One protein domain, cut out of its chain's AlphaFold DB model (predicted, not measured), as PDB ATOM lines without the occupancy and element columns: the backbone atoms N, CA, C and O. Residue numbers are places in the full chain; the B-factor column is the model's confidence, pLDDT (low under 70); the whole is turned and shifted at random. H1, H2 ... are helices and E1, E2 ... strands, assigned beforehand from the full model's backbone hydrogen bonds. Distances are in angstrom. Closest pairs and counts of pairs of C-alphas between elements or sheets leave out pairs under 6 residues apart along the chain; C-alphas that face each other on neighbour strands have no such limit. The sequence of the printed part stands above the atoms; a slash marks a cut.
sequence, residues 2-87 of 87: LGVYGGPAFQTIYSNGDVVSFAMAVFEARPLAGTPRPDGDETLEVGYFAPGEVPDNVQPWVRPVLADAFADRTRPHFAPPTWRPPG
ATOM      1  N   LEU A   2      16.242 -24.310  17.618       92.00
ATOM      2  CA  LEU A   2      17.470 -24.141  16.842       92.00
ATOM      3  C   LEU A   2      17.813 -25.416  16.063       92.00
ATOM      4  O   LEU A   2      18.092 -25.341  14.873       92.00
ATOM      5  N   GLY A   3      17.717 -26.592  16.692       93.00
ATOM      6  CA  GLY A   3      17.967 -27.859  16.000       93.00
ATOM      7  C   GLY A   3      18.044 -29.086  16.904       93.00
ATOM      8  O   GLY A   3      17.953 -28.968  18.128       93.00
ATOM      9  N   VAL A   4      18.208 -30.258  16.282       93.38
ATOM     10  CA  VAL A   4      18.583 -31.514  16.957       93.38
ATOM     11  C   VAL A   4      19.968 -31.940  16.499       93.38
ATOM     12  O   VAL A   4      20.251 -31.997  15.299       93.38
ATOM     13  N   TYR A   5      20.805 -32.275  17.470       93.06
ATOM     14  CA  TYR A   5      22.212 -32.566  17.281       93.06
ATOM     15  C   TYR A   5      22.593 -33.923  17.868       93.06
ATOM     16  O   TYR A   5      22.016 -34.380  18.854       93.06
ATOM     17  N   GLY A   6      23.591 -34.547  17.252       91.81
ATOM     18  CA  GLY A   6      24.170 -35.819  17.660       91.81
ATOM     19  C   GLY A   6      25.395 -36.146  16.805       91.81
ATOM     20  O   GLY A   6      25.808 -35.351  15.958       91.81
ATOM     21  N   GLY A   7      25.974 -37.328  17.011       90.75
ATOM     22  CA  GLY A   7      27.173 -37.777  16.300       90.75
ATOM     23  C   GLY A   7      28.466 -37.569  17.100       90.75
ATOM     24  O   GLY A   7      28.398 -37.309  18.298       90.75
ATOM     25  N   PRO A   8      29.649 -37.684  16.467       90.38
ATOM     26  CA  PRO A   8      30.926 -37.813  17.182       90.38
ATOM     27  C   PRO A   8      31.295 -36.644  18.104       90.38
ATOM     28  O   PRO A   8      31.901 -36.850  19.147       90.38
ATOM     29  N   ALA A   9      30.902 -35.413  17.756       92.81
ATOM     30  CA  ALA A   9      31.130 -34.243  18.611       92.81
ATOM     31  C   ALA A   9      30.256 -34.242  19.883       92.81
ATOM     32  O   ALA A   9      30.525 -33.491  20.816       92.81
ATOM     33  N   PHE A  10      29.220 -35.083  19.916       94.12
ATOM     34  CA  PHE A  10      28.227 -35.219  20.982       94.12
ATOM     35  C   PHE A  10      28.434 -36.538  21.734       94.12
ATOM     36  O   PHE A  10      27.480 -37.246  22.059       94.12
ATOM     37  N   GLN A  11      29.698 -36.882  21.975       94.69
ATOM     38  CA  GLN A  11      30.099 -38.038  22.763       94.69
ATOM     39  C   GLN A  11      31.092 -37.610  23.840       94.69
ATOM     40  O   GLN A  11      31.887 -36.694  23.630       94.69
ATOM     41  N   THR A  12      31.059 -38.284  24.985       93.56
ATOM     42  CA  THR A  12      32.105 -38.179  26.006       93.56
ATOM     43  C   THR A  12      32.581 -39.564  26.397       93.56
ATOM     44  O   THR A  12      31.814 -40.527  26.349       93.56
ATOM     45  N   ILE A  13      33.841 -39.644  26.807       94.25
ATOM     46  CA  ILE A  13      34.434 -40.852  27.370       94.25
ATOM     47  C   ILE A  13      34.693 -40.569  28.844       94.25
ATOM     48  O   ILE A  13      35.412 -39.627  29.180       94.25
ATOM     49  N   TYR A  14      34.074 -41.345  29.724       93.44
ATOM     50  CA  TYR A  14      34.332 -41.249  31.153       93.44
ATOM     51  C   TYR A  14      35.662 -41.912  31.518       93.44
ATOM     52  O   TYR A  14      36.217 -42.711  30.767       93.44
ATOM     53  N   SER A  15      36.187 -41.593  32.702       95.38
ATOM     54  CA  SER A  15      37.473 -42.123  33.179       95.38
ATOM     55  C   SER A  15      37.502 -43.650  33.307       95.38
ATOM     56  O   SER A  15      38.573 -44.247  33.256       95.38
ATOM     57  N   ASN A  16      36.336 -44.283  33.443       96.06
ATOM     58  CA  ASN A  16      36.170 -45.735  33.464       96.06
ATOM     59  C   ASN A  16      36.121 -46.376  32.059       96.06
ATOM     60  O   ASN A  16      36.004 -47.593  31.961       96.06
ATOM     61  N   GLY A  17      36.220 -45.582  30.988       96.62
ATOM     62  CA  GLY A  17      36.179 -46.044  29.601       96.62
ATOM     63  C   GLY A  17      34.780 -46.090  28.981       96.62
ATOM     64  O   GLY A  17      34.672 -46.374  27.787       96.62
ATOM     65  N   ASP A  18      33.725 -45.779  29.738       96.56
ATOM     66  CA  ASP A  18      32.371 -45.749  29.192       96.56
ATOM     67  C   ASP A  18      32.217 -44.612  28.188       96.56
ATOM     68  O   ASP A  18      32.599 -43.465  28.441       96.56
ATOM     69  N   VAL A  19      31.604 -44.935  27.051       95.12
ATOM     70  CA  VAL A  19      31.274 -43.961  26.016       95.12
ATOM     71  C   VAL A  19      29.801 -43.610  26.126       95.12
ATOM     72  O   VAL A  19      28.932 -44.461  25.925       95.12
ATOM     73  N   VAL A  20      29.514 -42.338  26.380       95.06
ATOM     74  CA  VAL A  20      28.147 -41.812  26.341       95.06
ATOM     75  C   VAL A  20      27.968 -40.979  25.089       95.06
ATOM     76  O   VAL A  20      28.818 -40.164  24.746       95.06
ATOM     77  N   SER A  21      26.846 -41.199  24.409       94.06
ATOM     78  CA  SER A  21      26.416 -40.403  23.260       94.06
ATOM     79  C   SER A  21      25.153 -39.639  23.624       94.06
ATOM     80  O   SER A  21      24.233 -40.215  24.207       94.06
ATOM     81  N   PHE A  22      25.091 -38.364  23.256       91.06
ATOM     82  CA  PHE A  22      23.956 -37.498  23.558       91.06
ATOM     83  C   PHE A  22      23.210 -37.126  22.274       91.06
ATOM     84  O   PHE A  22      23.822 -36.769  21.267       91.06
ATOM     85  N   ALA A  23      21.879 -37.162  22.334       92.38
ATOM     86  CA  ALA A  23      21.017 -36.469  21.384       92.38
ATOM     87  C   ALA A  23      20.527 -35.178  22.048       92.38
ATOM     88  O   ALA A  23      19.861 -35.225  23.083       92.38
ATOM     89  N   MET A  24      20.878 -34.025  21.480       94.31
ATOM     90  CA  MET A  24      20.574 -32.714  22.057       94.31
ATOM     91  C   MET A  24      19.539 -31.983  21.208       94.31
ATOM     92  O   MET A  24      19.775 -31.736  20.030       94.31
ATOM     93  N   ALA A  25      18.419 -31.584  21.810       93.75
ATOM     94  CA  ALA A  25      17.504 -30.608  21.223       93.75
ATOM     95  C   ALA A  25      17.826 -29.219  21.787       93.75
ATOM     96  O   ALA A  25      17.780 -29.019  22.999       93.75
ATOM     97  N   VAL A  26      18.152 -28.265  20.915       94.12
ATOM     98  CA  VAL A  26      18.543 -26.904  21.311       94.12
ATOM     99  C   VAL A  26      17.459 -25.915  20.896       94.12
ATOM    100  O   VAL A  26      16.918 -25.970  19.785       94.12
ATOM    101  N   PHE A  27      17.142 -24.985  21.792       91.88
ATOM    102  CA  PHE A  27      16.117 -23.969  21.604       91.88
ATOM    103  C   PHE A  27      16.740 -22.582  21.674       91.88
ATOM    104  O   PHE A  27      17.471 -22.270  22.606       91.88
ATOM    105  N   GLU A  28      16.414 -21.745  20.697       91.50
ATOM    106  CA  GLU A  28      16.646 -20.313  20.797       91.50
ATOM    107  C   GLU A  28      15.627 -19.707  21.766       91.50
ATOM    108  O   GLU A  28      14.429 -20.010  21.695       91.50
ATOM    109  N   ALA A  29      16.112 -18.866  22.672       91.19
ATOM    110  CA  ALA A  29      15.300 -18.173  23.654       91.19
ATOM    111  C   ALA A  29      15.764 -16.724  23.787       91.19
ATOM    112  O   ALA A  29      16.931 -16.399  23.580       91.19
ATOM    113  N   ARG A  30      14.833 -15.857  24.186       92.44
ATOM    114  CA  ARG A  30      15.105 -14.449  24.465       92.44
ATOM    115  C   ARG A  30      14.847 -14.170  25.946       92.44
ATOM    116  O   ARG A  30      13.726 -14.427  26.394       92.44
ATOM    117  N   PRO A  31      15.817 -13.618  26.694       93.25
ATOM    118  CA  PRO A  31      15.568 -13.181  28.061       93.25
ATOM    119  C   PRO A  31      14.516 -12.064  28.057       93.25
ATOM    120  O   PRO A  31      14.625 -11.102  27.299       93.25
ATOM    121  N   LEU A  32      13.470 -12.209  28.874       96.94
ATOM    122  CA  LEU A  32      12.405 -11.202  28.996       96.94
ATOM    123  C   LEU A  32      12.684 -10.192  30.114       96.94
ATOM    124  O   LEU A  32      12.223  -9.057  30.047       96.94
ATOM    125  N   ALA A  33      13.419 -10.617  31.141       96.25
ATOM    126  CA  ALA A  33      13.798  -9.818  32.298       96.25
ATOM    127  C   ALA A  33      15.009 -10.451  33.007       96.25
ATOM    128  O   ALA A  33      15.347 -11.608  32.750       96.25
ATOM    129  N   GLY A  34      15.613  -9.703  33.936       95.06
ATOM    130  CA  GLY A  34      16.774 -10.132  34.717       95.06
ATOM    131  C   GLY A  34      18.110  -9.959  33.989       95.06
ATOM    132  O   GLY A  34      18.162  -9.593  32.817       95.06
ATOM    133  N   THR A  35      19.195 -10.214  34.714       95.50
ATOM    134  CA  THR A  35      20.574 -10.218  34.204       95.50
ATOM    135  C   THR A  35      21.252 -11.522  34.622       95.50
ATOM    136  O   THR A  35      20.972 -11.987  35.733       95.50
ATOM    137  N   PRO A  36      22.137 -12.114  33.796       94.94
ATOM    138  CA  PRO A  36      22.856 -13.327  34.175       94.94
ATOM    139  C   PRO A  36      23.587 -13.160  35.510       94.94
ATOM    140  O   PRO A  36      24.260 -12.151  35.730       94.94
ATOM    141  N   ARG A  37      23.441 -14.140  36.404       96.06
ATOM    142  CA  ARG A  37      24.129 -14.183  37.694       96.06
ATOM    143  C   ARG A  37      24.541 -15.630  37.995       96.06
ATOM    144  O   ARG A  37      23.673 -16.495  37.909       96.06
ATOM    145  N   PRO A  38      25.816 -15.889  38.329       96.50
ATOM    146  CA  PRO A  38      26.259 -17.223  38.716       96.50
ATOM    147  C   PRO A  38      25.699 -17.589  40.099       96.50
ATOM    148  O   PRO A  38      25.484 -16.702  40.934       96.50
ATOM    149  N   ASP A  39      25.466 -18.879  40.339       95.06
ATOM    150  CA  ASP A  39      25.072 -19.401  41.657       95.06
ATOM    151  C   ASP A  39      26.275 -19.612  42.592       95.06
ATOM    152  O   ASP A  39      26.109 -19.590  43.810       95.06
ATOM    153  N   GLY A  40      27.483 -19.723  42.029       94.62
ATOM    154  CA  GLY A  40      28.724 -19.936  42.765       94.62
ATOM    155  C   GLY A  40      28.964 -21.384  43.203       94.62
ATOM    156  O   GLY A  40      29.942 -21.614  43.912       94.62
ATOM    157  N   ASP A  41      28.115 -22.330  42.796       95.50
ATOM    158  CA  ASP A  41      28.253 -23.761  43.098       95.50
ATOM    159  C   ASP A  41      28.513 -24.548  41.805       95.50
ATOM    160  O   ASP A  41      29.634 -24.987  41.546       95.50
ATOM    161  N   GLU A  42      27.517 -24.618  40.921       95.50
ATOM    162  CA  GLU A  42      27.652 -25.274  39.616       95.50
ATOM    163  C   GLU A  42      28.183 -24.312  38.546       95.50
ATOM    164  O   GLU A  42      28.894 -24.720  37.624       95.50
ATOM    165  N   THR A  43      27.866 -23.018  38.671       95.44
ATOM    166  CA  THR A  43      28.289 -21.970  37.739       95.44
ATOM    167  C   THR A  43      29.096 -20.911  38.475       95.44
ATOM    168  O   THR A  43      28.553 -20.153  39.275       95.44
ATOM    169  N   LEU A  44      30.393 -20.816  38.167       95.62
ATOM    170  CA  LEU A  44      31.301 -19.848  38.798       95.62
ATOM    171  C   LEU A  44      31.256 -18.463  38.134       95.62
ATOM    172  O   LEU A  44      31.327 -17.445  38.816       95.62
ATOM    173  N   GLU A  45      31.107 -18.419  36.810       95.00
ATOM    174  CA  GLU A  45      31.087 -17.190  36.010       95.00
ATOM    175  C   GLU A  45      30.055 -17.297  34.882       95.00
ATOM    176  O   GLU A  45      29.793 -18.382  34.362       95.00
ATOM    177  N   VAL A  46      29.458 -16.166  34.492       95.81
ATOM    178  CA  VAL A  46      28.482 -16.104  33.394       95.81
ATOM    179  C   VAL A  46      28.589 -14.779  32.645       95.81
ATOM    180  O   VAL A  46      28.756 -13.719  33.248       95.81
ATOM    181  N   GLY A  47      28.462 -14.836  31.320       93.56
ATOM    182  CA  GLY A  47      28.534 -13.671  30.445       93.56
ATOM    183  C   GLY A  47      27.906 -13.930  29.079       93.56
ATOM    184  O   GLY A  47      27.637 -15.072  28.707       93.56
ATOM    185  N   TYR A  48      27.665 -12.846  28.341       93.69
ATOM    186  CA  TYR A  48      27.315 -12.894  26.924       93.69
ATOM    187  C   TYR A  48      28.578 -12.687  26.093       93.69
ATOM    188  O   TYR A  48      29.398 -11.842  26.436       93.69
ATOM    189  N   PHE A  49      28.704 -13.433  24.997       93.62
ATOM    190  CA  PHE A  49      29.885 -13.421  24.138       93.62
ATOM    191  C   PHE A  49      29.467 -13.193  22.689       93.62
ATOM    192  O   PHE A  49      28.544 -13.850  22.193       93.62
ATOM    193  N   ALA A  50      30.163 -12.295  21.995       92.75
ATOM    194  CA  ALA A  50      30.111 -12.237  20.542       92.75
ATOM    195  C   ALA A  50      30.785 -13.490  19.935       92.75
ATOM    196  O   ALA A  50      31.594 -14.140  20.603       92.75
ATOM    197  N   PRO A  51      30.524 -13.833  18.657       90.38
ATOM    198  CA  PRO A  51      31.095 -15.030  18.029       90.38
ATOM    199  C   PRO A  51      32.621 -15.158  18.155       90.38
ATOM    200  O   PRO A  51      33.132 -16.261  18.326       90.38
ATOM    201  N   GLY A  52      33.345 -14.034  18.091       92.75
ATOM    202  CA  GLY A  52      34.808 -13.987  18.209       92.75
ATOM    203  C   GLY A  52      35.348 -13.990  19.643       92.75
ATOM    204  O   GLY A  52      36.559 -14.005  19.820       92.75
ATOM    205  N   GLU A  53      34.479 -13.965  20.654       95.00
ATOM    206  CA  GLU A  53      34.856 -13.900  22.074       95.00
ATOM    207  C   GLU A  53      34.664 -15.242  22.794       95.00
ATOM    208  O   GLU A  53      34.999 -15.375  23.968       95.00
ATOM    209  N   VAL A  54      34.117 -16.250  22.104       93.31
ATOM    210  CA  VAL A  54      33.837 -17.562  22.696       93.31
ATOM    211  C   VAL A  54      35.150 -18.308  22.971       93.31
ATOM    212  O   VAL A  54      35.859 -18.620  22.005       93.31
ATOM    213  N   PRO A  55      35.435 -18.692  24.232       92.69
ATOM    214  CA  PRO A  55      36.677 -19.369  24.605       92.69
ATOM    215  C   PRO A  55      36.945 -20.647  23.803       92.69
ATOM    216  O   PRO A  55      36.019 -21.328  23.360       92.69
ATOM    217  N   ASP A  56      38.220 -20.997  23.642       91.56
ATOM    218  CA  ASP A  56      38.630 -22.209  22.917       91.56
ATOM    219  C   ASP A  56      38.485 -23.492  23.735       91.56
ATOM    220  O   ASP A  56      38.293 -24.569  23.172       91.56
ATOM    221  N   ASN A  57      38.515 -23.387  25.061       93.88
ATOM    222  CA  ASN A  57      38.391 -24.501  25.999       93.88
ATOM    223  C   ASN A  57      36.925 -24.903  26.247       93.88
ATOM    224  O   ASN A  57      36.488 -25.060  27.385       93.88
ATOM    225  N   VAL A  58      36.161 -25.067  25.173       94.38
ATOM    226  CA  VAL A  58      34.767 -25.516  25.216       94.38
ATOM    227  C   VAL A  58      34.650 -26.981  24.811       94.38
ATOM    228  O   VAL A  58      35.516 -27.532  24.135       94.38
ATOM    229  N   GLN A  59      33.550 -27.622  25.205       93.12
ATOM    230  CA  GLN A  59      33.281 -28.993  24.781       93.12
ATOM    231  C   GLN A  59      33.113 -29.080  23.252       93.12
ATOM    232  O   GLN A  59      32.580 -28.143  22.647       93.12
ATOM    233  N   PRO A  60      33.492 -30.203  22.606       93.56
ATOM    234  CA  PRO A  60      33.476 -30.325  21.144       93.56
ATOM    235  C   PRO A  60      32.125 -30.012  20.486       93.56
ATOM    236  O   PRO A  60      32.086 -29.458  19.388       93.56
ATOM    237  N   TRP A  61      31.013 -30.314  21.161       94.38
ATOM    238  CA  TRP A  61      29.661 -30.035  20.671       94.38
ATOM    239  C   TRP A  61      29.311 -28.541  20.607       94.38
ATOM    240  O   TRP A  61      28.392 -28.164  19.879       94.38
ATOM    241  N   VAL A  62      30.020 -27.669  21.333       95.00
ATOM    242  CA  VAL A  62      29.682 -26.237  21.428       95.00
ATOM    243  C   VAL A  62      29.858 -25.542  20.081       95.00
ATOM    244  O   VAL A  62      28.974 -24.816  19.633       95.00
ATOM    245  N   ARG A  63      30.975 -25.796  19.390       93.25
ATOM    246  CA  ARG A  63      31.294 -25.159  18.102       93.25
ATOM    247  C   ARG A  63      30.235 -25.407  17.009       93.25
ATOM    248  O   ARG A  63      29.791 -24.419  16.425       93.25
ATOM    249  N   PRO A  64      29.781 -26.646  16.726       92.81
ATOM    250  CA  PRO A  64      28.745 -26.868  15.716       92.81
ATOM    251  C   PRO A  64      27.388 -26.259  16.100       92.81
ATOM    252  O   PRO A  64      26.705 -25.738  15.224       92.81
ATOM    253  N   VAL A  65      27.013 -26.252  17.386       94.00
ATOM    254  CA  VAL A  65      25.765 -25.601  17.831       94.00
ATOM    255  C   VAL A  65      25.841 -24.083  17.647       94.00
ATOM    256  O   VAL A  65      24.901 -23.478  17.133       94.00
ATOM    257  N   LEU A  66      26.964 -23.459  18.015       93.56
ATOM    258  CA  LEU A  66      27.148 -22.015  17.849       93.56
ATOM    259  C   LEU A  66      27.210 -21.592  16.380       93.56
ATOM    260  O   LEU A  66      26.702 -20.526  16.042       93.56
ATOM    261  N   ALA A  67      27.777 -22.420  15.499       91.94
ATOM    262  CA  ALA A  67      27.773 -22.149  14.064       91.94
ATOM    263  C   ALA A  67      26.342 -21.999  13.517       91.94
ATOM    264  O   ALA A  67      26.086 -21.095  12.726       91.94
ATOM    265  N   ASP A  68      25.402 -22.831  13.973       92.25
ATOM    266  CA  ASP A  68      23.989 -22.683  13.615       92.25
ATOM    267  C   ASP A  68      23.317 -21.506  14.321       92.25
ATOM    268  O   ASP A  68      22.529 -20.802  13.690       92.25
ATOM    269  N   ALA A  69      23.627 -21.277  15.602       91.50
ATOM    270  CA  ALA A  69      23.068 -20.164  16.369       91.50
ATOM    271  C   ALA A  69      23.399 -18.804  15.734       91.50
ATOM    272  O   ALA A  69      22.552 -17.917  15.692       91.50
ATOM    273  N   PHE A  70      24.611 -18.652  15.194       90.88
ATOM    274  CA  PHE A  70      25.050 -17.417  14.541       90.88
ATOM    275  C   PHE A  70      24.679 -17.322  13.054       90.88
ATOM    276  O   PHE A  70      24.876 -16.270  12.452       90.88
ATOM    277  N   ALA A  71      24.135 -18.382  12.450       88.44
ATOM    278  CA  ALA A  71      23.766 -18.399  11.034       88.44
ATOM    279  C   ALA A  71      22.386 -17.774  10.729       88.44
ATOM    280  O   ALA A  71      21.952 -17.844   9.581       88.44
ATOM    281  N   ASP A  72      21.700 -17.205  11.732       73.94
ATOM    282  CA  ASP A  72      20.384 -16.542  11.625       73.94
ATOM    283  C   ASP A  72      19.360 -17.354  10.801       73.94
ATOM    284  O   ASP A  72      18.819 -16.934   9.773       73.94
ATOM    285  N   ARG A  73      19.165 -18.618  11.200       75.94
ATOM    286  CA  ARG A  73      18.375 -19.583  10.427       75.94
ATOM    287  C   ARG A  73      16.883 -19.430  10.723       75.94
ATOM    288  O   ARG A  73      16.449 -19.489  11.864       75.94
ATOM    289  N   THR A  74      16.062 -19.408   9.672       79.25
ATOM    290  CA  THR A  74      14.587 -19.412   9.795       79.25
ATOM    291  C   THR A  74      13.983 -20.806  10.004       79.25
ATOM    292  O   THR A  74      12.777 -20.938  10.218       79.25
ATOM    293  N   ARG A  75      14.796 -21.869   9.915       85.00
ATOM    294  CA  ARG A  75      14.377 -23.268  10.088       85.00
ATOM    295  C   ARG A  75      15.334 -24.009  11.023       85.00
ATOM    296  O   ARG A  75      16.537 -23.757  10.936       85.00
ATOM    297  N   PRO A  76      14.834 -24.960  11.836       85.12
ATOM    298  CA  PRO A  76      15.697 -25.741  12.710       85.12
ATOM    299  C   PRO A  76      16.685 -26.607  11.917       85.12
ATOM    300  O   PRO A  76      16.336 -27.155  10.866       85.12
ATOM    301  N   HIS A  77      17.895 -26.761  12.446       86.06
ATOM    302  CA  HIS A  77      18.909 -27.657  11.910       86.06
ATOM    303  C   HIS A  77      18.657 -29.114  12.327       86.06
ATOM    304  O   HIS A  77      18.329 -29.411  13.477       86.06
ATOM    305  N   PHE A  78      18.864 -30.033  11.384       83.06
ATOM    306  CA  PHE A  78      18.888 -31.469  11.628       83.06
ATOM    307  C   PHE A  78      20.054 -32.066  10.849       83.06
ATOM    308  O   PHE A  78      20.091 -31.973   9.620       83.06
ATOM    309  N   ALA A  79      20.993 -32.692  11.558       77.38
ATOM    310  CA  ALA A  79      22.050 -33.442  10.897       77.38
ATOM    311  C   ALA A  79      21.438 -34.663  10.178       77.38
ATOM    312  O   ALA A  79      20.615 -35.367  10.774       77.38
ATOM    313  N   PRO A  80      21.824 -34.949   8.922       80.19
ATOM    314  CA  PRO A  80      21.396 -36.168   8.250       80.19
ATOM    315  C   PRO A  80      21.829 -37.411   9.043       80.19
ATOM    316  O   PRO A  80      22.946 -37.433   9.570       80.19
ATOM    317  N   PRO A  81      20.998 -38.467   9.115       78.19
ATOM    318  CA  PRO A  81      21.403 -39.712   9.755       78.19
ATOM    319  C   PRO A  81      22.592 -40.322   9.002       78.19
ATOM    320  O   PRO A  81      22.563 -40.471   7.781       78.19
ATOM    321  N   THR A  82      23.641 -40.685   9.737       78.06
ATOM    322  CA  THR A  82      24.851 -41.310   9.175       78.06
ATOM    323  C   THR A  82      24.838 -42.835   9.273       78.06
ATOM    324  O   THR A  82      25.569 -43.501   8.542       78.06
ATOM    325  N   TRP A  83      24.001 -43.402  10.146       81.31
ATOM    326  CA  TRP A  83      23.869 -44.847  10.309       81.31
ATOM    327  C   TRP A  83      23.197 -45.497   9.093       81.31
ATOM    328  O   TRP A  83      22.238 -44.963   8.531       81.31
ATOM    329  N   ARG A  84      23.679 -46.685   8.718       82.75
ATOM    330  CA  ARG A  84      23.061 -47.565   7.721       82.75
ATOM    331  C   ARG A  84      22.948 -48.978   8.310       82.75
ATOM    332  O   ARG A  84      23.905 -49.410   8.953       82.75
ATOM    333  N   PRO A  85      21.823 -49.688   8.108       80.75
ATOM    334  CA  PRO A  85      21.689 -51.064   8.574       80.75
ATOM    335  C   PRO A  85      22.715 -51.979   7.884       80.75
ATOM    336  O   PRO A  85      23.013 -51.754   6.705       80.75
ATOM    337  N   PRO A  86      23.241 -53.009   8.573       84.50
ATOM    338  CA  PRO A  86      23.936 -54.101   7.902       84.50
ATOM    339  C   PRO A  86      22.964 -54.822   6.951       84.50
ATOM    340  O   PRO A  86      21.794 -54.993   7.298       84.50
ATOM    341  N   GLY A  87      23.444 -55.176   5.755       79.56
ATOM    342  CA  GLY A  87      22.690 -55.956   4.766       79.56
ATOM    343  C   GLY A  87      22.638 -57.446   5.074       79.56
ATOM    344  O   GLY A  87      23.416 -57.898   5.944       79.56
TER     345      GLY A  87
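What this domain is: This is residues 2 to 87 of the 87 residues of an uncharacterized protein of Deltaproteobacteria bacterium (UniProt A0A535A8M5). This is a chain with little regular structure: two small two-stranded antiparallel ladders, E1 with E4 and the hairpin E2 with E3, one short helix H1 near E1, and a wide loop, residues 27 to 61. A tail, residues 70 to 87, passes beside E1. The printed part has 86 residues, with named elements E1, E2, E3, E4, H1 in chain order holding only 20, class mixed. It is loose, with a radius of gyration of the C-alphas of 16.1 A, spanning 55 by 40 by 23 A.

Where its parts are: E1 is residues 3 to 5, from C-alpha 3 at (17.967, -27.859, 16.000); E4 is 24 to 26, E2 11 to 13, E3 19 to 21. H1, residues 62 to 69, is 10.3 A long, ending at (23.068, -20.164, 16.369).

How they stand to each other: E1 and E4 are antiparallel, with N 5 and O 24 2.8 A apart, within hydrogen-bond range. Residues 3 to 4 of E1 pair with 77 to 78, parallel. E3 runs on into E4 at 38 degrees. E2 and E3, a hairpin, have N 12 and O 20 at 2.9 A, within hydrogen-bond range. The closest C-alphas of E1 and H1, Tyr 5 and Val 65, are 7.8 A apart. H1 has every O i to N i+4 pair within hydrogen-bond range, and is apart from E2 and E3.

The domain as a whole: The C-alphas farthest apart, Gly 34 and Gly 87, are 55.1 A apart. The printed part has no cut. The link E4 to H1 is long, 35 residues; residues 39 to 44 stand free. No printed residue is under 70 in pLDDT.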